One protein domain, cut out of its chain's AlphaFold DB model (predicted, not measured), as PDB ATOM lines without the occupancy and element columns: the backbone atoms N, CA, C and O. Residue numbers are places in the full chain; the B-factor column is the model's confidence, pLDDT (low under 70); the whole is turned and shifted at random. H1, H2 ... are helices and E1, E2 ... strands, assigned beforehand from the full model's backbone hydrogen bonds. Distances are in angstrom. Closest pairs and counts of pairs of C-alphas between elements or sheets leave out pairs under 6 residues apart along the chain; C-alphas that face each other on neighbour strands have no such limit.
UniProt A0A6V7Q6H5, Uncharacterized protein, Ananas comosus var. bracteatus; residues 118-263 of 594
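Overview. This is residues 118 to 263 of the 594 residues of an uncharacterized protein of Ananas comosus var. bracteatus (UniProt A0A6V7Q6H5). With little regular structure, this is a twisted five-strand sheet with helix H2 over one face and long loops, from which residues 156 to 161 stick out. The 146 printed residues run E1 H1 E2 H2 E3 E4 E5 H3; the mixed sheet's order is E1 E2 E3 E5 E4, and 49 residues are in named elements, class mixed. The whole is compact, radius of gyration of the C-alphas 16.3 A, spanning 54 by 38 by 29 A.

Arrangement. E1, residues 118 to 120, is parallel to E2, residues 181 to 185; N 120 and O 183, 2.8 A, are within hydrogen-bond range. H2, residues 198 to 213, is on the sheet, height 9.4 A; its closest C-alphas to E2 are Ala 207 and Ile 182, 6.7 A. H3, residues 255 to 261, touches H2's residues 208 to 212 alone, closest C-alphas Leu 255 and Val 212, 5.5 A.

Along the chain. E1 begins at C-alpha 118 (123.744, 152.571, 115.697); H3 ends at C-alpha 261 (124.802, 135.292, 102.852). H2 is 22.2 A long.

Size, cuts and confidence. The printed part has no cut. Residues 118 to 142 are among those under pLDDT 70.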
ATOM      1  N   ALA A 118     124.398 153.684 115.022       48.53
ATOM      2  CA  ALA A 118     123.744 152.571 115.697       48.53
ATOM      3  C   ALA A 118     124.737 151.836 116.605       48.53
ATOM      4  O   ALA A 118     125.828 151.483 116.153       48.53
ATOM      5  N   VAL A 119     124.361 151.550 117.857       49.66
ATOM      6  CA  VAL A 119     125.192 150.738 118.766       49.66
ATOM      7  C   VAL A 119     124.401 149.558 119.337       49.66
ATOM      8  O   VAL A 119     123.423 149.737 120.062       49.66
ATOM      9  N   LEU A 120     124.863 148.344 119.035       49.53
ATOM     10  CA  LEU A 120     124.440 147.076 119.631       49.53
ATOM     11  C   LEU A 120     125.349 146.779 120.837       49.53
ATOM     12  O   LEU A 120     126.424 146.187 120.701       49.53
ATOM     13  N   THR A 121     124.957 147.244 122.026       37.94
ATOM     14  CA  THR A 121     125.780 147.109 123.238       37.94
ATOM     15  C   THR A 121     125.504 145.833 124.033       37.94
ATOM     16  O   THR A 121     124.480 145.727 124.701       37.94
ATOM     17  N   ALA A 122     126.539 145.009 124.200       33.41
ATOM     18  CA  ALA A 122     127.079 144.850 125.553       33.41
ATOM     19  C   ALA A 122     128.030 146.037 125.819       33.41
ATOM     20  O   ALA A 122     128.701 146.500 124.897       33.41
ATOM     21  N   ARG A 123     128.048 146.604 127.033       29.36
ATOM     22  CA  ARG A 123     128.531 147.985 127.275       29.36
ATOM     23  C   ARG A 123     129.954 148.277 126.741       29.36
ATOM     24  O   ARG A 123     130.935 147.653 127.157       29.36
ATOM     25  N   ILE A 124     130.049 149.296 125.882       31.11
ATOM     26  CA  ILE A 124     131.250 150.102 125.592       31.11
ATOM     27  C   ILE A 124     130.915 151.535 126.027       31.11
ATOM     28  O   ILE A 124     129.813 152.009 125.753       31.11
ATOM     29  N   LYS A 125     131.835 152.224 126.713       30.58
ATOM     30  CA  LYS A 125     131.665 153.640 127.071       30.58
ATOM     31  C   LYS A 125     132.036 154.531 125.876       30.58
ATOM     32  O   LYS A 125     133.177 154.965 125.775       30.58
ATOM     33  N   CYS A 126     131.077 154.810 124.998       32.53
ATOM     34  CA  CYS A 126     131.158 155.946 124.071       32.53
ATOM     35  C   CYS A 126     130.527 157.187 124.725       32.53
ATOM     36  O   CYS A 126     129.616 157.059 125.546       32.53
ATOM     37  N   THR A 127     131.009 158.385 124.388       33.59
ATOM     38  CA  THR A 127     130.476 159.639 124.941       33.59
ATOM     39  C   THR A 127     129.035 159.893 124.458       33.59
ATOM     40  O   THR A 127     128.723 159.593 123.303       33.59
ATOM     41  N   PRO A 128     128.130 160.447 125.298       37.53
ATOM     42  CA  PRO A 128     126.690 160.459 124.992       37.53
ATOM     43  C   PRO A 128     126.271 161.269 123.756       37.53
ATOM     44  O   PRO A 128     125.172 161.086 123.248       37.53
ATOM     45  N   THR A 129     127.122 162.171 123.264       34.44
ATOM     46  CA  THR A 129     126.784 163.168 122.235       34.44
ATOM     47  C   THR A 129     126.820 162.658 120.790       34.44
ATOM     48  O   THR A 129     126.459 163.409 119.888       34.44
ATOM     49  N   GLN A 130     127.237 161.409 120.542       43.47
ATOM     50  CA  GLN A 130     127.324 160.827 119.187       43.47
ATOM     51  C   GLN A 130     126.489 159.549 118.981       43.47
ATOM     52  O   GLN A 130     126.490 158.991 117.885       43.47
ATOM     53  N   ILE A 131     125.763 159.073 119.997       48.69
ATOM     54  CA  ILE A 131     124.935 157.862 119.894       48.69
ATOM     55  C   ILE A 131     123.511 158.271 119.518       48.69
ATOM     56  O   ILE A 131     122.788 158.822 120.342       48.69
ATOM     57  N   SER A 132     123.091 157.986 118.283       48.00
ATOM     58  CA  SER A 132     121.735 158.339 117.836       48.00
ATOM     59  C   SER A 132     120.680 157.301 118.230       48.00
ATOM     60  O   SER A 132     119.566 157.672 118.590       48.00
ATOM     61  N   GLN A 133     121.019 156.006 118.168       53.53
ATOM     62  CA  GLN A 133     120.131 154.899 118.531       53.53
ATOM     63  C   GLN A 133     120.926 153.741 119.147       53.53
ATOM     64  O   GLN A 133     121.965 153.323 118.627       53.53
ATOM     65  N   LEU A 134     120.413 153.220 120.261       52.50
ATOM     66  CA  LEU A 134     120.923 152.033 120.940       52.50
ATOM     67  C   LEU A 134     119.961 150.872 120.673       52.50
ATOM     68  O   LEU A 134     118.764 151.000 120.930       52.50
ATOM     69  N   PHE A 135     120.474 149.748 120.181       58.69
ATOM     70  CA  PHE A 135     119.664 148.564 119.915       58.69
ATOM     71  C   PHE A 135     119.839 147.538 121.030       58.69
ATOM     72  O   PHE A 135     120.883 146.891 121.148       58.69
ATOM     73  N   ASN A 136     118.782 147.357 121.823       52.03
ATOM     74  CA  ASN A 136     118.665 146.228 122.738       52.03
ATOM     75  C   ASN A 136     118.304 144.977 121.930       52.03
ATOM     76  O   ASN A 136     117.139 144.598 121.846       52.03
ATOM     77  N   SER A 137     119.310 144.332 121.335       53.75
ATOM     78  CA  SER A 137     119.144 142.968 120.833       53.75
ATOM     79  C   SER A 137     118.694 142.089 121.996       53.75
ATOM     80  O   SER A 137     119.436 141.924 122.968       53.75
ATOM     81  N   THR A 138     117.485 141.533 121.921       55.28
ATOM     82  CA  THR A 138     117.049 140.537 122.900       55.28
ATOM     83  C   THR A 138     118.003 139.350 122.816       55.28
ATOM     84  O   THR A 138     118.328 138.872 121.729       55.28
ATOM     85  N   ALA A 139     118.528 138.914 123.963       59.66
ATOM     86  CA  ALA A 139     119.419 137.763 123.988       59.66
ATOM     87  C   ALA A 139     118.681 136.534 123.419       59.66
ATOM     88  O   ALA A 139     117.477 136.391 123.673       59.66
ATOM     89  N   PRO A 140     119.370 135.629 122.695       60.75
ATOM     90  CA  PRO A 140     118.783 134.362 122.282       60.75
ATOM     91  C   PRO A 140     118.110 133.677 123.476       60.75
ATOM     92  O   PRO A 140     118.658 133.662 124.583       60.75
ATOM     93  N   LYS A 141     116.912 133.113 123.271       62.38
ATOM     94  CA  LYS A 141     116.231 132.339 124.321       62.38
ATOM     95  C   LYS A 141     117.210 131.284 124.843       62.38
ATOM     96  O   LYS A 141     117.825 130.595 124.035       62.38
ATOM     97  N   LYS A 142     117.305 131.096 126.169       60.69
ATOM     98  CA  LYS A 142     118.209 130.105 126.809       60.69
ATOM     99  C   LYS A 142     118.060 128.667 126.269       60.69
ATOM    100  O   LYS A 142     118.902 127.822 126.537       60.69
ATOM    101  N   SER A 143     116.983 128.382 125.537       72.81
ATOM    102  CA  SER A 143     116.715 127.119 124.852       72.81
ATOM    103  C   SER A 143     117.451 126.929 123.514       72.81
ATOM    104  O   SER A 143     117.422 125.806 123.001       72.81
ATOM    105  N   VAL A 144     118.075 127.964 122.937       85.50
ATOM    106  CA  VAL A 144     118.873 127.880 121.700       85.50
ATOM    107  C   VAL A 144     120.338 127.646 122.063       85.50
ATOM    108  O   VAL A 144     120.961 128.463 122.735       85.50
ATOM    109  N   THR A 145     120.887 126.520 121.615       88.69
ATOM    110  CA  THR A 145     122.276 126.101 121.853       88.69
ATOM    111  C   THR A 145     122.975 125.847 120.523       88.69
ATOM    112  O   THR A 145     122.312 125.606 119.515       88.69
ATOM    113  N   TRP A 146     124.313 125.854 120.508       87.50
ATOM    114  CA  TRP A 146     125.070 125.598 119.277       87.50
ATOM    115  C   TRP A 146     124.721 124.245 118.643       87.50
ATOM    116  O   TRP A 146     124.482 124.178 117.448       87.50
ATOM    117  N   ALA A 147     124.553 123.196 119.455       86.12
ATOM    118  CA  ALA A 147     124.142 121.863 119.001       86.12
ATOM    119  C   ALA A 147     122.723 121.792 118.388       86.12
ATOM    120  O   ALA A 147     122.371 120.784 117.788       86.12
ATOM    121  N   LYS A 148     121.892 122.836 118.532       87.62
ATOM    122  CA  LYS A 148     120.612 122.967 117.804       87.62
ATOM    123  C   LYS A 148     120.737 123.752 116.499       87.62
ATOM    124  O   LYS A 148     119.837 123.668 115.675       87.62
ATOM    125  N   LEU A 149     121.805 124.537 116.347       86.44
ATOM    126  CA  LEU A 149     122.159 125.205 115.093       86.44
ATOM    127  C   LEU A 149     122.998 124.288 114.193       86.44
ATOM    128  O   LEU A 149     122.870 124.337 112.979       86.44
ATOM    129  N   TYR A 150     123.818 123.439 114.808       84.88
ATOM    130  CA  TYR A 150     124.657 122.436 114.164       84.88
ATOM    131  C   TYR A 150     124.435 121.073 114.843       84.88
ATOM    132  O   TYR A 150     125.229 120.687 115.710       84.88
ATOM    133  N   PRO A 151     123.308 120.395 114.548       77.12
ATOM    134  CA  PRO A 151     123.053 119.034 115.009       77.12
ATOM    135  C   PRO A 151     123.953 118.026 114.278       77.12
ATOM    136  O   PRO A 151     124.385 118.270 113.157       77.12
ATOM    137  N   GLU A 152     124.183 116.869 114.902       70.69
ATOM    138  CA  GLU A 152     124.961 115.760 114.321       70.69
ATOM    139  C   GLU A 152     124.267 115.085 113.124       70.69
ATOM    140  O   GLU A 152     124.925 114.464 112.293       70.69
ATOM    141  N   TRP A 153     122.939 115.189 113.041       70.19
ATOM    142  CA  TRP A 153     122.140 114.625 111.958       70.19
ATOM    143  C   TRP A 153     120.859 115.432 111.730       70.19
ATOM    144  O   TRP A 153     120.249 115.923 112.687       70.19
ATOM    145  N   ILE A 154     120.444 115.514 110.467       69.56
ATOM    146  CA  ILE A 154     119.128 115.969 110.012       69.56
ATOM    147  C   ILE A 154     118.600 115.007 108.939       69.56
ATOM    148  O   ILE A 154     119.364 114.249 108.348       69.56
ATOM    149  N   ASP A 155     117.297 115.066 108.683       65.94
ATOM    150  CA  ASP A 155     116.636 114.363 107.582       65.94
ATOM    151  C   ASP A 155     116.929 115.084 106.250       65.94
ATOM    152  O   ASP A 155     116.142 115.909 105.788       65.94
ATOM    153  N   GLU A 156     118.124 114.840 105.700       66.88
ATOM    154  CA  GLU A 156     118.644 115.440 104.452       66.88
ATOM    155  C   GLU A 156     117.756 115.115 103.234       66.88
ATOM    156  O   GLU A 156     117.591 115.932 102.333       66.88
ATOM    157  N   GLU A 157     117.098 113.954 103.237       62.72
ATOM    158  CA  GLU A 157     116.233 113.496 102.141       62.72
ATOM    159  C   GLU A 157     114.790 114.044 102.235       62.72
ATOM    160  O   GLU A 157     113.983 113.840 101.327       62.72
ATOM    161  N   GLU A 158     114.470 114.780 103.309       65.25
ATOM    162  CA  GLU A 158     113.136 115.301 103.649       65.25
ATOM    163  C   GLU A 158     112.030 114.213 103.710       65.25
ATOM    164  O   GLU A 158     110.843 114.536 103.596       65.25
ATOM    165  N   GLU A 159     112.382 112.932 103.907       62.75
ATOM    166  CA  GLU A 159     111.436 111.802 103.829       62.75
ATOM    167  C   GLU A 159     110.369 111.840 104.931       62.75
ATOM    168  O   GLU A 159     109.207 111.483 104.713       62.75
ATOM    169  N   THR A 160     110.762 112.262 106.136       65.62
ATOM    170  CA  THR A 160     109.912 112.249 107.333       65.62
ATOM    171  C   THR A 160     109.590 113.651 107.833       65.62
ATOM    172  O   THR A 160     108.478 113.901 108.312       65.62
ATOM    173  N   LYS A 161     110.550 114.579 107.752       70.88
ATOM    174  CA  LYS A 161     110.410 115.934 108.282       70.88
ATOM    175  C   LYS A 161     111.402 116.900 107.640       70.88
ATOM    176  O   LYS A 161     112.602 116.774 107.840       70.88
ATOM    177  N   ILE A 162     110.875 117.975 107.053       75.56
ATOM    178  CA  ILE A 162     111.662 119.128 106.587       75.56
ATOM    179  C   ILE A 162     112.528 119.679 107.748       75.56
ATOM    180  O   ILE A 162     111.965 120.122 108.765       75.56
ATOM    181  N   PRO A 163     113.872 119.661 107.637       78.06
ATOM    182  CA  PRO A 163     114.768 120.248 108.629       78.06
ATOM    183  C   PRO A 163     114.565 121.764 108.727       78.06
ATOM    184  O   PRO A 163     114.405 122.445 107.717       78.06
ATOM    185  N   ALA A 164     114.551 122.305 109.946       82.88
ATOM    186  CA  ALA A 164     114.320 123.728 110.179       82.88
ATOM    187  C   ALA A 164     115.115 124.228 111.386       82.88
ATOM    188  O   ALA A 164     115.080 123.629 112.470       82.88
ATOM    189  N   CYS A 165     115.784 125.367 111.223       87.06
ATOM    190  CA  CYS A 165     116.587 125.959 112.279       87.06
ATOM    191  C   CYS A 165     115.746 126.691 113.347       87.06
ATOM    192  O   CYS A 165     114.713 127.292 113.043       87.06
ATOM    193  N   PRO A 166     116.188 126.715 114.622       88.00
ATOM    194  CA  PRO A 166     115.553 127.542 115.642       88.00
ATOM    195  C   PRO A 166     115.737 129.030 115.314       88.00
ATOM    196  O   PRO A 166     116.853 129.493 115.075       88.00
ATOM    197  N   SER A 167     114.649 129.802 115.353       84.75
ATOM    198  CA  SER A 167     114.696 131.229 115.036       84.75
ATOM    199  C   SER A 167     115.473 132.036 116.083       84.75
ATOM    200  O   SER A 167     115.266 131.920 117.296       84.75
ATOM    201  N   LEU A 168     116.370 132.893 115.593       86.62
ATOM    202  CA  LEU A 168     117.038 133.924 116.385       86.62
ATOM    203  C   LEU A 168     116.189 135.208 116.374       86.62
ATOM    204  O   LEU A 168     115.553 135.485 115.355       86.62
ATOM    205  N   PRO A 169     116.165 136.008 117.459       84.75
ATOM    206  CA  PRO A 169     115.411 137.261 117.482       84.75
ATOM    207  C   PRO A 169     115.853 138.228 116.374       84.75
ATOM    208  O   PRO A 169     117.050 138.413 116.150       84.75
ATOM    209  N   GLU A 170     114.905 138.875 115.701       83.69
ATOM    210  CA  GLU A 170     115.227 139.922 114.726       83.69
ATOM    211  C   GLU A 170     115.552 141.254 115.430       83.69
ATOM    212  O   GLU A 170     114.939 141.566 116.455       83.69
ATOM    213  N   PRO A 171     116.498 142.063 114.915       83.00
ATOM    214  CA  PRO A 171     116.768 143.384 115.466       83.00
ATOM    215  C   PRO A 171     115.608 144.342 115.160       83.00
ATOM    216  O   PRO A 171     115.267 144.577 114.001       83.00
ATOM    217  N   GLU A 172     115.027 144.939 116.199       78.25
ATOM    218  CA  GLU A 172     113.943 145.915 116.068       78.25
ATOM    219  C   GLU A 172     114.485 147.307 115.709       78.25
ATOM    220  O   GLU A 172     115.147 147.961 116.514       78.25
ATOM    221  N   PHE A 173     114.179 147.794 114.505       75.69
ATOM    222  CA  PHE A 173     114.483 149.161 114.070       75.69
ATOM    223  C   PHE A 173     113.353 149.721 113.200       75.69
ATOM    224  O   PHE A 173     112.593 148.980 112.578       75.69
ATOM    225  N   ARG A 174     113.224 151.055 113.142       69.44
ATOM    226  CA  ARG A 174     112.193 151.699 112.312       69.44
ATOM    227  C   ARG A 174     112.474 151.443 110.829       69.44
ATOM    228  O   ARG A 174     113.543 151.785 110.323       69.44
ATOM    229  N   SER A 175     111.496 150.880 110.123       65.94
ATOM    230  CA  SER A 175     111.560 150.650 108.677       65.94
ATOM    231  C   SER A 175     111.916 151.937 107.928       65.94
ATOM    232  O   SER A 175     111.192 152.925 108.006       65.94
ATOM    233  N   GLY A 176     113.026 151.918 107.187       67.94
ATOM    234  CA  GLY A 176     113.530 153.081 106.448       67.94
ATOM    235  C   GLY A 176     114.609 153.905 107.160       67.94
ATOM    236  O   GLY A 176     115.154 154.805 106.523       67.94
ATOM    237  N   SER A 177     114.968 153.591 108.412       74.06
ATOM    238  CA  SER A 177     116.182 154.133 109.040       74.06
ATOM    239  C   SER A 177     117.429 153.825 108.204       74.06
ATOM    240  O   SER A 177     117.558 152.733 107.648       74.06
ATOM    241  N   GLN A 178     118.361 154.777 108.144       79.56
ATOM    242  CA  GLN A 178     119.643 154.640 107.452       79.56
ATOM    243  C   GLN A 178     120.773 154.889 108.450       79.56
ATOM    244  O   GLN A 178     120.750 155.903 109.145       79.56
ATOM    245  N   PHE A 179     121.750 153.984 108.511       83.75
ATOM    246  CA  PHE A 179     122.912 154.096 109.391       83.75
ATOM    247  C   PHE A 179     124.201 154.112 108.569       83.75
ATOM    248  O   PHE A 179     124.448 153.194 107.787       83.75
ATOM    249  N   ASP A 180     125.039 155.129 108.774       85.94
ATOM    250  CA  ASP A 180     126.369 155.206 108.148       85.94
ATOM    251  C   ASP A 180     127.384 154.304 108.875       85.94
ATOM    252  O   ASP A 180     128.331 153.797 108.270       85.94
ATOM    253  N   LEU A 181     127.179 154.101 110.185       88.94
ATOM    254  CA  LEU A 181     128.022 153.294 111.064       88.94
ATOM    255  C   LEU A 181     127.173 152.449 112.023       88.94
ATOM    256  O   LEU A 181     126.326 152.969 112.756       88.94
ATOM    257  N   ILE A 182     127.469 151.151 112.058       91.50
ATOM    258  CA  ILE A 182     126.869 150.165 112.958       91.50
ATOM    259  C   ILE A 182     127.980 149.591 113.834       91.50
ATOM    260  O   ILE A 182     128.874 148.915 113.333       91.50
ATOM    261  N   ALA A 183     127.939 149.853 115.137       91.75
ATOM    262  CA  ALA A 183     128.905 149.334 116.099       91.75
ATOM    263  C   ALA A 183     128.313 148.173 116.912       91.75
ATOM    264  O   ALA A 183     127.191 148.266 117.410       91.75
ATOM    265  N   VAL A 184     129.075 147.093 117.086       91.19
ATOM    266  CA  VAL A 184     128.677 145.909 117.858       91.19
ATOM    267  C   VAL A 184     129.824 145.427 118.749       91.19
ATOM    268  O   VAL A 184     130.953 145.254 118.290       91.19
ATOM    269  N   LYS A 185     129.541 145.193 120.037       89.00
ATOM    270  CA  LYS A 185     130.488 144.541 120.959       89.00
ATOM    271  C   LYS A 185     130.177 143.054 121.040       89.00
ATOM    272  O   LYS A 185     129.056 142.703 121.400       89.00
ATOM    273  N   LEU A 186     131.156 142.189 120.781       90.00
ATOM    274  CA  LEU A 186     130.968 140.739 120.904       90.00
ATOM    275  C   LEU A 186     131.571 140.213 122.215       90.00
ATOM    276  O   LEU A 186     132.725 140.544 122.512       90.00
ATOM    277  N   PRO A 187     130.848 139.371 122.982       87.44
ATOM    278  CA  PRO A 187     131.400 138.725 124.172       87.44
ATOM    279  C   PRO A 187     132.557 137.792 123.787       87.44
ATOM    280  O   PRO A 187     132.565 137.230 122.694       87.44
ATOM    281  N   CYS A 188     133.548 137.643 124.662       86.19
ATOM    282  CA  CYS A 188     134.740 136.825 124.434       86.19
ATOM    283  C   CYS A 188     135.085 136.091 125.734       86.19
ATOM    284  O   CYS A 188     135.456 136.722 126.721       86.19
ATOM    285  N   SER A 189     134.926 134.767 125.735       77.56
ATOM    286  CA  SER A 189     135.114 133.912 126.912       77.56
ATOM    287  C   SER A 189     136.383 133.078 126.743       77.56
ATOM    288  O   SER A 189     136.345 131.988 126.178       77.56
ATOM    289  N   LYS A 190     137.520 133.613 127.203       73.44
ATOM    290  CA  LYS A 190     138.819 132.920 127.250       73.44
ATOM    291  C   LYS A 190     139.136 132.557 128.720       73.44
ATOM    292  O   LYS A 190     139.028 133.449 129.558       73.44
ATOM    293  N   PRO A 191     139.548 131.315 129.051       57.78
ATOM    294  CA  PRO A 191     139.660 130.139 128.184       57.78
ATOM    295  C   PRO A 191     138.295 129.462 127.942       57.78
ATOM    296  O   PRO A 191     137.537 129.224 128.879       57.78
ATOM    297  N   GLY A 192     137.987 129.124 126.688       62.81
ATOM    298  CA  GLY A 192     136.725 128.482 126.308       62.81
ATOM    299  C   GLY A 192     136.489 128.472 124.793       62.81
ATOM    300  O   GLY A 192     137.207 129.137 124.045       62.81
ATOM    301  N   SER A 193     135.471 127.727 124.345       67.56
ATOM    302  CA  SER A 193     135.029 127.675 122.938       67.56
ATOM    303  C   SER A 193     134.260 128.953 122.574       67.56
ATOM    304  O   SER A 193     133.036 128.974 122.473       67.56
ATOM    305  N   TRP A 194     134.990 130.060 122.430       78.75
ATOM    306  CA  TRP A 194     134.438 131.359 122.027       78.75
ATOM    307  C   TRP A 194     133.961 131.367 120.566       78.75
ATOM    308  O   TRP A 194     133.204 132.252 120.179       78.75
ATOM    309  N   SER A 195     134.407 130.410 119.752       81.81
ATOM    310  CA  SER A 195     134.043 130.249 118.342       81.81
ATOM    311  C   SER A 195     132.571 129.850 118.172       81.81
ATOM    312  O   SER A 195     131.873 130.393 117.317       81.81
ATOM    313  N   ARG A 196     132.076 128.964 119.046       87.25
ATOM    314  CA  ARG A 196     130.735 128.351 118.999       87.25
ATOM    315  C   ARG A 196     129.742 128.987 119.983       87.25
ATOM    316  O   ARG A 196     128.966 128.303 120.652       87.25
ATOM    317  N   ASP A 197     129.761 130.316 120.075       87.44
ATOM    318  CA  ASP A 197     128.868 131.095 120.940       87.44
ATOM    319  C   ASP A 197     127.666 131.668 120.158       87.44
ATOM    320  O   ASP A 197     127.810 132.447 119.210       87.44
ATOM    321  N   VAL A 198     126.451 131.299 120.584       88.94
ATOM    322  CA  VAL A 198     125.192 131.699 119.924       88.94
ATOM    323  C   VAL A 198     124.956 133.213 120.001       88.94
ATOM    324  O   VAL A 198     124.403 133.787 119.064       88.94
ATOM    325  N   ALA A 199     125.389 133.888 121.071       87.81
ATOM    326  CA  ALA A 199     125.233 135.334 121.206       87.81
ATOM    327  C   ALA A 199     126.222 136.096 120.304       87.81
ATOM    328  O   ALA A 199     125.826 137.078 119.677       87.81
ATOM    329  N   ARG A 200     127.472 135.627 120.151       90.31
ATOM    330  CA  ARG A 200     128.422 136.166 119.155       90.31
ATOM    331  C   ARG A 200     127.876 136.028 117.739       90.31
ATOM    332  O   ARG A 200     127.955 136.994 116.979       90.31
ATOM    333  N   LEU A 201     127.340 134.862 117.374       90.38
ATOM    334  CA  LEU A 201     126.743 134.642 116.054       90.38
ATOM    335  C   LEU A 201     125.535 135.567 115.844       90.38
ATOM    336  O   LEU A 201     125.486 136.312 114.866       90.38
ATOM    337  N   HIS A 202     124.599 135.592 116.797       90.31
ATOM    338  CA  HIS A 202     123.384 136.405 116.725       90.31
ATOM    339  C   HIS A 202     123.665 137.910 116.618       90.31
ATOM    340  O   HIS A 202     123.054 138.584 115.788       90.31
ATOM    341  N   LEU A 203     124.620 138.439 117.389       91.12
ATOM    342  CA  LEU A 203     125.009 139.852 117.337       91.12
ATOM    343  C   LEU A 203     125.642 140.234 115.990       91.12
ATOM    344  O   LEU A 203     125.347 141.303 115.458       91.12
ATOM    345  N   GLN A 204     126.467 139.357 115.408       92.81
ATOM    346  CA  GLN A 204     127.074 139.587 114.093       92.81
ATOM    347  C   GLN A 204     126.038 139.509 112.961       92.81
ATOM    348  O   GLN A 204     126.007 140.397 112.107       92.81
ATOM    349  N   LEU A 205     125.137 138.520 112.989       92.75
ATOM    350  CA  LEU A 205     124.015 138.426 112.045       92.75
ATOM    351  C   LEU A 205     123.073 139.634 112.166       92.75
ATOM    352  O   LEU A 205     122.642 140.180 111.155       92.75
ATOM    353  N   SER A 206     122.799 140.106 113.385       92.31
ATOM    354  CA  SER A 206     121.985 141.306 113.625       92.31
ATOM    355  C   SER A 206     122.641 142.564 113.050       92.31
ATOM    356  O   SER A 206     121.986 143.323 112.336       92.31
ATOM    357  N   ALA A 207     123.945 142.760 113.276       92.44
ATOM    358  CA  ALA A 207     124.696 143.865 112.678       92.44
ATOM    359  C   ALA A 207     124.679 143.806 111.138       92.44
ATOM    360  O   ALA A 207     124.466 144.827 110.480       92.44
ATOM    361  N   ALA A 208     124.822 142.610 110.556       93.19
ATOM    362  CA  ALA A 208     124.731 142.400 109.113       93.19
ATOM    363  C   ALA A 208     123.333 142.732 108.553       93.19
ATOM    364  O   ALA A 208     123.224 143.413 107.532       93.19
ATOM    365  N   LYS A 209     122.258 142.317 109.236       91.31
ATOM    366  CA  LYS A 209     120.869 142.626 108.850       91.31
ATOM    367  C   LYS A 209     120.591 144.132 108.863       91.31
ATOM    368  O   LYS A 209     120.052 144.653 107.886       91.31
ATOM    369  N   VAL A 210     121.025 144.848 109.905       90.19
ATOM    370  CA  VAL A 210     120.901 146.319 109.987       90.19
ATOM    371  C   VAL A 210     121.711 147.011 108.877       90.19
ATOM    372  O   VAL A 210     121.233 147.980 108.277       90.19
ATOM    373  N   ALA A 211     122.890 146.488 108.519       90.56
ATOM    374  CA  ALA A 211     123.698 147.023 107.420       90.56
ATOM    375  C   ALA A 211     123.004 146.860 106.058       90.56
ATOM    376  O   ALA A 211     122.904 147.814 105.283       90.56
ATOM    377  N   VAL A 212     122.446 145.678 105.781       90.81
ATOM    378  CA  VAL A 212     121.701 145.406 104.542       90.81
ATOM    379  C   VAL A 212     120.391 146.200 104.472       90.81
ATOM    380  O   VAL A 212     120.006 146.636 103.382       90.81
ATOM    381  N   ALA A 213     119.725 146.451 105.600       87.56
ATOM    382  CA  ALA A 213     118.550 147.322 105.665       87.56
ATOM    383  C   ALA A 213     118.881 148.805 105.392       87.56
ATOM    384  O   ALA A 213     118.093 149.501 104.754       87.56
ATOM    385  N   SER A 214     120.080 149.257 105.778       83.56
ATOM    386  CA  SER A 214     120.574 150.629 105.562       83.56
ATOM    387  C   SER A 214     120.963 150.942 104.106       83.56
ATOM    388  O   SER A 214     121.205 152.097 103.766       83.56
ATOM    389  N   SER A 215     120.971 149.939 103.217       72.44
ATOM    390  CA  SER A 215     121.416 150.024 101.807       72.44
ATOM    391  C   SER A 215     120.628 150.963 100.873       72.44
ATOM    392  O   SER A 215     120.869 150.964  99.669       72.44
ATOM    393  N   ARG A 216     119.680 151.756 101.394       66.38
ATOM    394  CA  ARG A 216     118.959 152.802 100.642       66.38
ATOM    395  C   ARG A 216     119.702 154.145 100.588       66.38
ATOM    396  O   ARG A 216     119.253 155.042  99.881       66.38
ATOM    397  N   SER A 217     120.804 154.284 101.325       58.12
ATOM    398  CA  SER A 217     121.694 155.446 101.263       58.12
ATOM    399  C   SER A 217     122.624 155.383 100.044       58.12
ATOM    400  O   SER A 217     123.018 154.303  99.608       58.12
ATOM    401  N   THR A 218     123.022 156.544  99.520       62.81
ATOM    402  CA  THR A 218     124.143 156.670  98.569       62.81
ATOM    403  C   THR A 218     125.510 156.547  99.255       62.81
ATOM    404  O   THR A 218     126.519 156.338  98.579       62.81
ATOM    405  N   SER A 219     125.557 156.663 100.586       69.81
ATOM    406  CA  SER A 219     126.771 156.537 101.396       69.81
ATOM    407  C   SER A 219     127.110 155.072 101.703       69.81
ATOM    408  O   SER A 219     126.212 154.265 101.957       69.81
ATOM    409  N   PRO A 220     128.404 154.700 101.747       82.81
ATOM    410  CA  PRO A 220     128.818 153.367 102.166       82.81
ATOM    411  C   PRO A 220     128.594 153.152 103.669       82.81
ATOM    412  O   PRO A 220     129.114 153.901 104.498       82.81
ATOM    413  N   VAL A 221     127.880 152.080 104.007       90.56
ATOM    414  CA  VAL A 221     127.676 151.623 105.389       90.56
ATOM    415  C   VAL A 221     128.962 150.992 105.925       90.56
ATOM    416  O   VAL A 221     129.597 150.187 105.240       90.56
ATOM    417  N   HIS A 222     129.323 151.318 107.165       92.81
ATOM    418  CA  HIS A 222     130.449 150.720 107.880       92.81
ATOM    419  C   HIS A 222     129.968 149.889 109.073       92.81
ATOM    420  O   HIS A 222     129.003 150.251 109.750       92.81
ATOM    421  N   VAL A 223     130.672 148.795 109.365       94.62
ATOM    422  CA  VAL A 223     130.406 147.936 110.527       94.62
ATOM    423  C   VAL A 223     131.653 147.877 111.403       94.62
ATOM    424  O   VAL A 223     132.708 147.441 110.952       94.62
ATOM    425  N   LEU A 224     131.537 148.324 112.651       95.19
ATOM    426  CA  LEU A 224     132.596 148.295 113.654       95.19
ATOM    427  C   LEU A 224     132.334 147.158 114.646       95.19
ATOM    428  O   LEU A 224     131.404 147.229 115.448       95.19
ATOM    429  N   VAL A 225     133.169 146.125 114.616       94.62
ATOM    430  CA  VAL A 225     133.120 144.997 115.551       94.62
ATOM    431  C   VAL A 225     134.202 145.193 116.611       94.62
ATOM    432  O   VAL A 225     135.373 145.337 116.275       94.62
ATOM    433  N   VAL A 226     133.832 145.201 117.893       93.62
ATOM    434  CA  VAL A 226     134.780 145.349 119.014       93.62
ATOM    435  C   VAL A 226     134.805 144.069 119.841       93.62
ATOM    436  O   VAL A 226     133.794 143.704 120.450       93.62
ATOM    437  N   THR A 227     135.941 143.365 119.840       91.25
ATOM    438  CA  THR A 227     136.090 142.067 120.509       91.25
ATOM    439  C   THR A 227     137.542 141.574 120.608       91.25
ATOM    440  O   THR A 227     138.329 141.729 119.677       91.25
ATOM    441  N   ASP A 228     137.874 140.917 121.724       88.38
ATOM    442  CA  ASP A 228     139.193 140.315 122.006       88.38
ATOM    443  C   ASP A 228     139.323 138.855 121.498       88.38
ATOM    444  O   ASP A 228     140.294 138.147 121.784       88.38
ATOM    445  N   CYS A 229     138.309 138.383 120.766       87.12
ATOM    446  CA  CYS A 229     138.210 137.065 120.138       87.12
ATOM    447  C   CYS A 229     137.907 137.252 118.647       87.12
ATOM    448  O   CYS A 229     137.038 138.058 118.314       87.12
ATOM    449  N   PHE A 230     138.537 136.474 117.768       86.69
ATOM    450  CA  PHE A 230     138.427 136.607 116.310       86.69
ATOM    451  C   PHE A 230     136.956 136.698 115.815       86.69
ATOM    452  O   PHE A 230     136.128 135.867 116.209       86.69
ATOM    453  N   PRO A 231     136.572 137.717 115.017       89.69
ATOM    454  CA  PRO A 231     135.245 137.785 114.390       89.69
ATOM    455  C   PRO A 231     135.001 136.614 113.426       89.69
ATOM    456  O   PRO A 231     135.952 135.980 112.982       89.69
ATOM    457  N   ILE A 232     133.742 136.341 113.061       88.94
ATOM    458  CA  ILE A 232     133.416 135.308 112.061       88.94
ATOM    459  C   ILE A 232     133.935 135.779 110.688       88.94
ATOM    460  O   ILE A 232     133.366 136.721 110.119       88.94
ATOM    461  N   PRO A 233     134.997 135.157 110.135       87.31
ATOM    462  CA  PRO A 233     135.725 135.716 108.996       87.31
ATOM    463  C   PRO A 233     134.912 135.680 107.708       87.31
ATOM    464  O   PRO A 233     135.084 136.536 106.851       87.31
ATOM    465  N   ASN A 234     134.013 134.713 107.555       88.50
ATOM    466  CA  ASN A 234     133.285 134.502 106.312       88.50
ATOM    467  C   ASN A 234     131.972 135.303 106.212       88.50
ATOM    468  O   ASN A 234     131.448 135.476 105.108       88.50
ATOM    469  N   LEU A 235     131.479 135.866 107.326       91.31
ATOM    470  CA  LEU A 235     130.389 136.849 107.320       91.31
ATOM    471  C   LEU A 235     130.922 138.255 106.995       91.31
ATOM    472  O   LEU A 235     130.445 138.896 106.058       91.31
ATOM    473  N   PHE A 236     131.951 138.707 107.720       91.62
ATOM    474  CA  PHE A 236     132.646 139.974 107.471       91.62
ATOM    475  C   PHE A 236     134.063 139.704 106.943       91.62
ATOM    476  O   PHE A 236     135.042 139.756 107.685       91.62
ATOM    477  N   SER A 237     134.158 139.407 105.641       88.56
ATOM    478  CA  SER A 237     135.424 139.046 104.980       88.56
ATOM    479  C   SER A 237     136.521 140.090 105.178       88.56
ATOM    480  O   SER A 237     136.293 141.293 105.029       88.56
ATOM    481  N   CYS A 238     137.748 139.610 105.413       88.56
ATOM    482  CA  CYS A 238     138.959 140.430 105.491       88.56
ATOM    483  C   CYS A 238     139.159 141.291 104.229       88.56
ATOM    484  O   CYS A 238     139.638 142.416 104.322       88.56
ATOM    485  N   LYS A 239     138.679 140.834 103.061       86.75
ATOM    486  CA  LYS A 239     138.634 141.618 101.807       86.75
ATOM    487  C   LYS A 239     137.937 142.982 101.957       86.75
ATOM    488  O   LYS A 239     138.214 143.899 101.188       86.75
ATOM    489  N   TYR A 240     137.051 143.114 102.945       91.38
ATOM    490  CA  TYR A 240     136.296 144.323 103.274       91.38
ATOM    491  C   TYR A 240     136.731 144.978 104.598       91.38
ATOM    492  O   TYR A 240     136.064 145.905 105.063       91.38
ATOM    493  N   LEU A 241     137.826 144.529 105.222       92.88
ATOM    494  CA  LEU A 241     138.402 145.154 106.415       92.88
ATOM    495  C   LEU A 241     139.091 146.470 106.019       92.88
ATOM    496  O   LEU A 241     140.094 146.473 105.312       92.88
ATOM    497  N   ALA A 242     138.546 147.597 106.474       93.06
ATOM    498  CA  ALA A 242     139.061 148.931 106.175       93.06
ATOM    499  C   ALA A 242     140.162 149.371 107.155       93.06
ATOM    500  O   ALA A 242     141.103 150.057 106.757       93.06
ATOM    501  N   ARG A 243     140.047 148.998 108.438       92.19
ATOM    502  CA  ARG A 243     141.058 149.246 109.483       92.19
ATOM    503  C   ARG A 243     140.865 148.272 110.644       92.19
ATOM    504  O   ARG A 243     139.733 147.966 111.008       92.19
ATOM    505  N   ARG A 244     141.964 147.842 111.263       90.94
ATOM    506  CA  ARG A 244     141.979 147.155 112.562       90.94
ATOM    507  C   ARG A 244     142.898 147.914 113.506       90.94
ATOM    508  O   ARG A 244     143.969 148.349 113.092       90.94
ATOM    509  N   GLU A 245     142.480 148.070 114.754       91.38
ATOM    510  CA  GLU A 245     143.260 148.736 115.795       91.38
ATOM    511  C   GLU A 245     142.979 148.066 117.141       91.38
ATOM    512  O   GLU A 245     141.881 148.171 117.688       91.38
ATOM    513  N   GLY A 246     143.948 147.292 117.638       89.06
ATOM    514  CA  GLY A 246     143.751 146.428 118.802       89.06
ATOM    515  C   GLY A 246     142.583 145.453 118.601       89.06
ATOM    516  O   GLY A 246     142.596 144.634 117.680       89.06
ATOM    517  N   ASN A 247     141.570 145.568 119.462       91.00
ATOM    518  CA  ASN A 247     140.352 144.756 119.449       91.00
ATOM    519  C   ASN A 247     139.199 145.359 118.614       91.00
ATOM    520  O   ASN A 247     138.095 144.810 118.612       91.00
ATOM    521  N   ALA A 248     139.428 146.473 117.910       94.06
ATOM    522  CA  ALA A 248     138.442 147.139 117.064       94.06
ATOM    523  C   ALA A 248     138.673 146.827 115.574       94.06
ATOM    524  O   ALA A 248     139.752 147.072 115.033       94.06
ATOM    525  N   TRP A 249     137.636 146.322 114.904       94.50
ATOM    526  CA  TRP A 249     137.648 145.880 113.509       94.50
ATOM    527  C   TRP A 249     136.608 146.671 112.708       94.50
ATOM    528  O   TRP A 249     135.406 146.509 112.918       94.50
ATOM    529  N   LEU A 250     137.053 147.543 111.804       95.69
ATOM    530  CA  LEU A 250     136.186 148.376 110.972       95.69
ATOM    531  C   LEU A 250     136.078 147.794 109.562       95.69
ATOM    532  O   LEU A 250     137.044 147.818 108.799       95.69
ATOM    533  N   TYR A 251     134.888 147.332 109.196       95.44
ATOM    534  CA  TYR A 251     134.566 146.776 107.886       95.44
ATOM    535  C   TYR A 251     133.762 147.758 107.031       95.44
ATOM    536  O   TYR A 251     132.920 148.506 107.533       95.44
ATOM    537  N   LYS A 252     133.968 147.685 105.716       94.38
ATOM    538  CA  LYS A 252     133.163 148.328 104.672       94.38
ATOM    539  C   LYS A 252     132.545 147.229 103.786       94.38
ATOM    540  O   LYS A 252     133.061 146.973 102.698       94.38
ATOM    541  N   PRO A 253     131.522 146.504 104.277       92.75
ATOM    542  CA  PRO A 253     131.021 145.293 103.631       92.75
ATOM    543  C   PRO A 253     130.364 145.566 102.274       92.75
ATOM    544  O   PRO A 253     129.669 146.564 102.090       92.75
ATOM    545  N   ASP A 254     130.499 144.617 101.346       89.88
ATOM    546  CA  ASP A 254     129.621 144.546 100.179       89.88
ATOM    547  C   ASP A 254     128.212 144.102 100.607       89.88
ATOM    548  O   ASP A 254     127.968 142.938 100.928       89.88
ATOM    549  N   LEU A 255     127.269 145.045 100.582       89.88
ATOM    550  CA  LEU A 255     125.874 144.818 100.966       89.88
ATOM    551  C   LEU A 255     125.132 143.867 100.010       89.88
ATOM    552  O   LEU A 255     124.075 143.357 100.384       89.88
ATOM    553  N   SER A 256     125.653 143.618  98.802       86.81
ATOM    554  CA  SER A 256     125.070 142.649  97.869       86.81
ATOM    555  C   SER A 256     125.425 141.212  98.267       86.81
ATOM    556  O   SER A 256     124.515 140.453  98.598       86.81
ATOM    557  N   SER A 257     126.715 140.879  98.396       85.75
ATOM    558  CA  SER A 257     127.169 139.596  98.951       85.75
ATOM    559  C   SER A 257     126.621 139.337 100.361       85.75
ATOM    560  O   SER A 257     126.146 138.240 100.651       85.75
ATOM    561  N   LEU A 258     126.589 140.352 101.235       89.75
ATOM    562  CA  LEU A 258     126.062 140.195 102.596       89.75
ATOM    563  C   LEU A 258     124.559 139.863 102.608       89.75
ATOM    564  O   LEU A 258     124.112 139.060 103.423       89.75
ATOM    565  N   ARG A 259     123.775 140.424 101.675       89.38
ATOM    566  CA  ARG A 259     122.352 140.082 101.499       89.38
ATOM    567  C   ARG A 259     122.153 138.650 101.007       89.38
ATOM    568  O   ARG A 259     121.158 138.035 101.374       89.38
ATOM    569  N   GLU A 260     123.056 138.130 100.179       84.44
ATOM    570  CA  GLU A 260     123.022 136.731  99.734       84.44
ATOM    571  C   GLU A 260     123.363 135.783 100.890       84.44
ATOM    572  O   GLU A 260     122.598 134.858 101.149       84.44
ATOM    573  N   LYS A 261     124.421 136.074 101.661       87.38
ATOM    574  CA  LYS A 261     124.802 135.292 102.852       87.38
ATOM    575  C   LYS A 261     123.689 135.253 103.913       87.38
ATOM    576  O   LYS A 261     123.447 134.205 104.495       87.38
ATOM    577  N   LEU A 262     122.952 136.351 104.109       89.38
ATOM    578  CA  LEU A 262     121.810 136.427 105.039       89.38
ATOM    579  C   LEU A 262     120.525 135.709 104.575       89.38
ATOM    580  O   LEU A 262     119.554 135.691 105.328       89.38
ATOM    581  N   ARG A 263     120.483 135.159 103.354       87.00
ATOM    582  CA  ARG A 263     119.375 134.301 102.884       87.00
ATOM    583  C   ARG A 263     119.598 132.819 103.175       87.00
ATOM    584  O   ARG A 263     118.680 132.036 102.963       87.00
TER     585      ARG A 263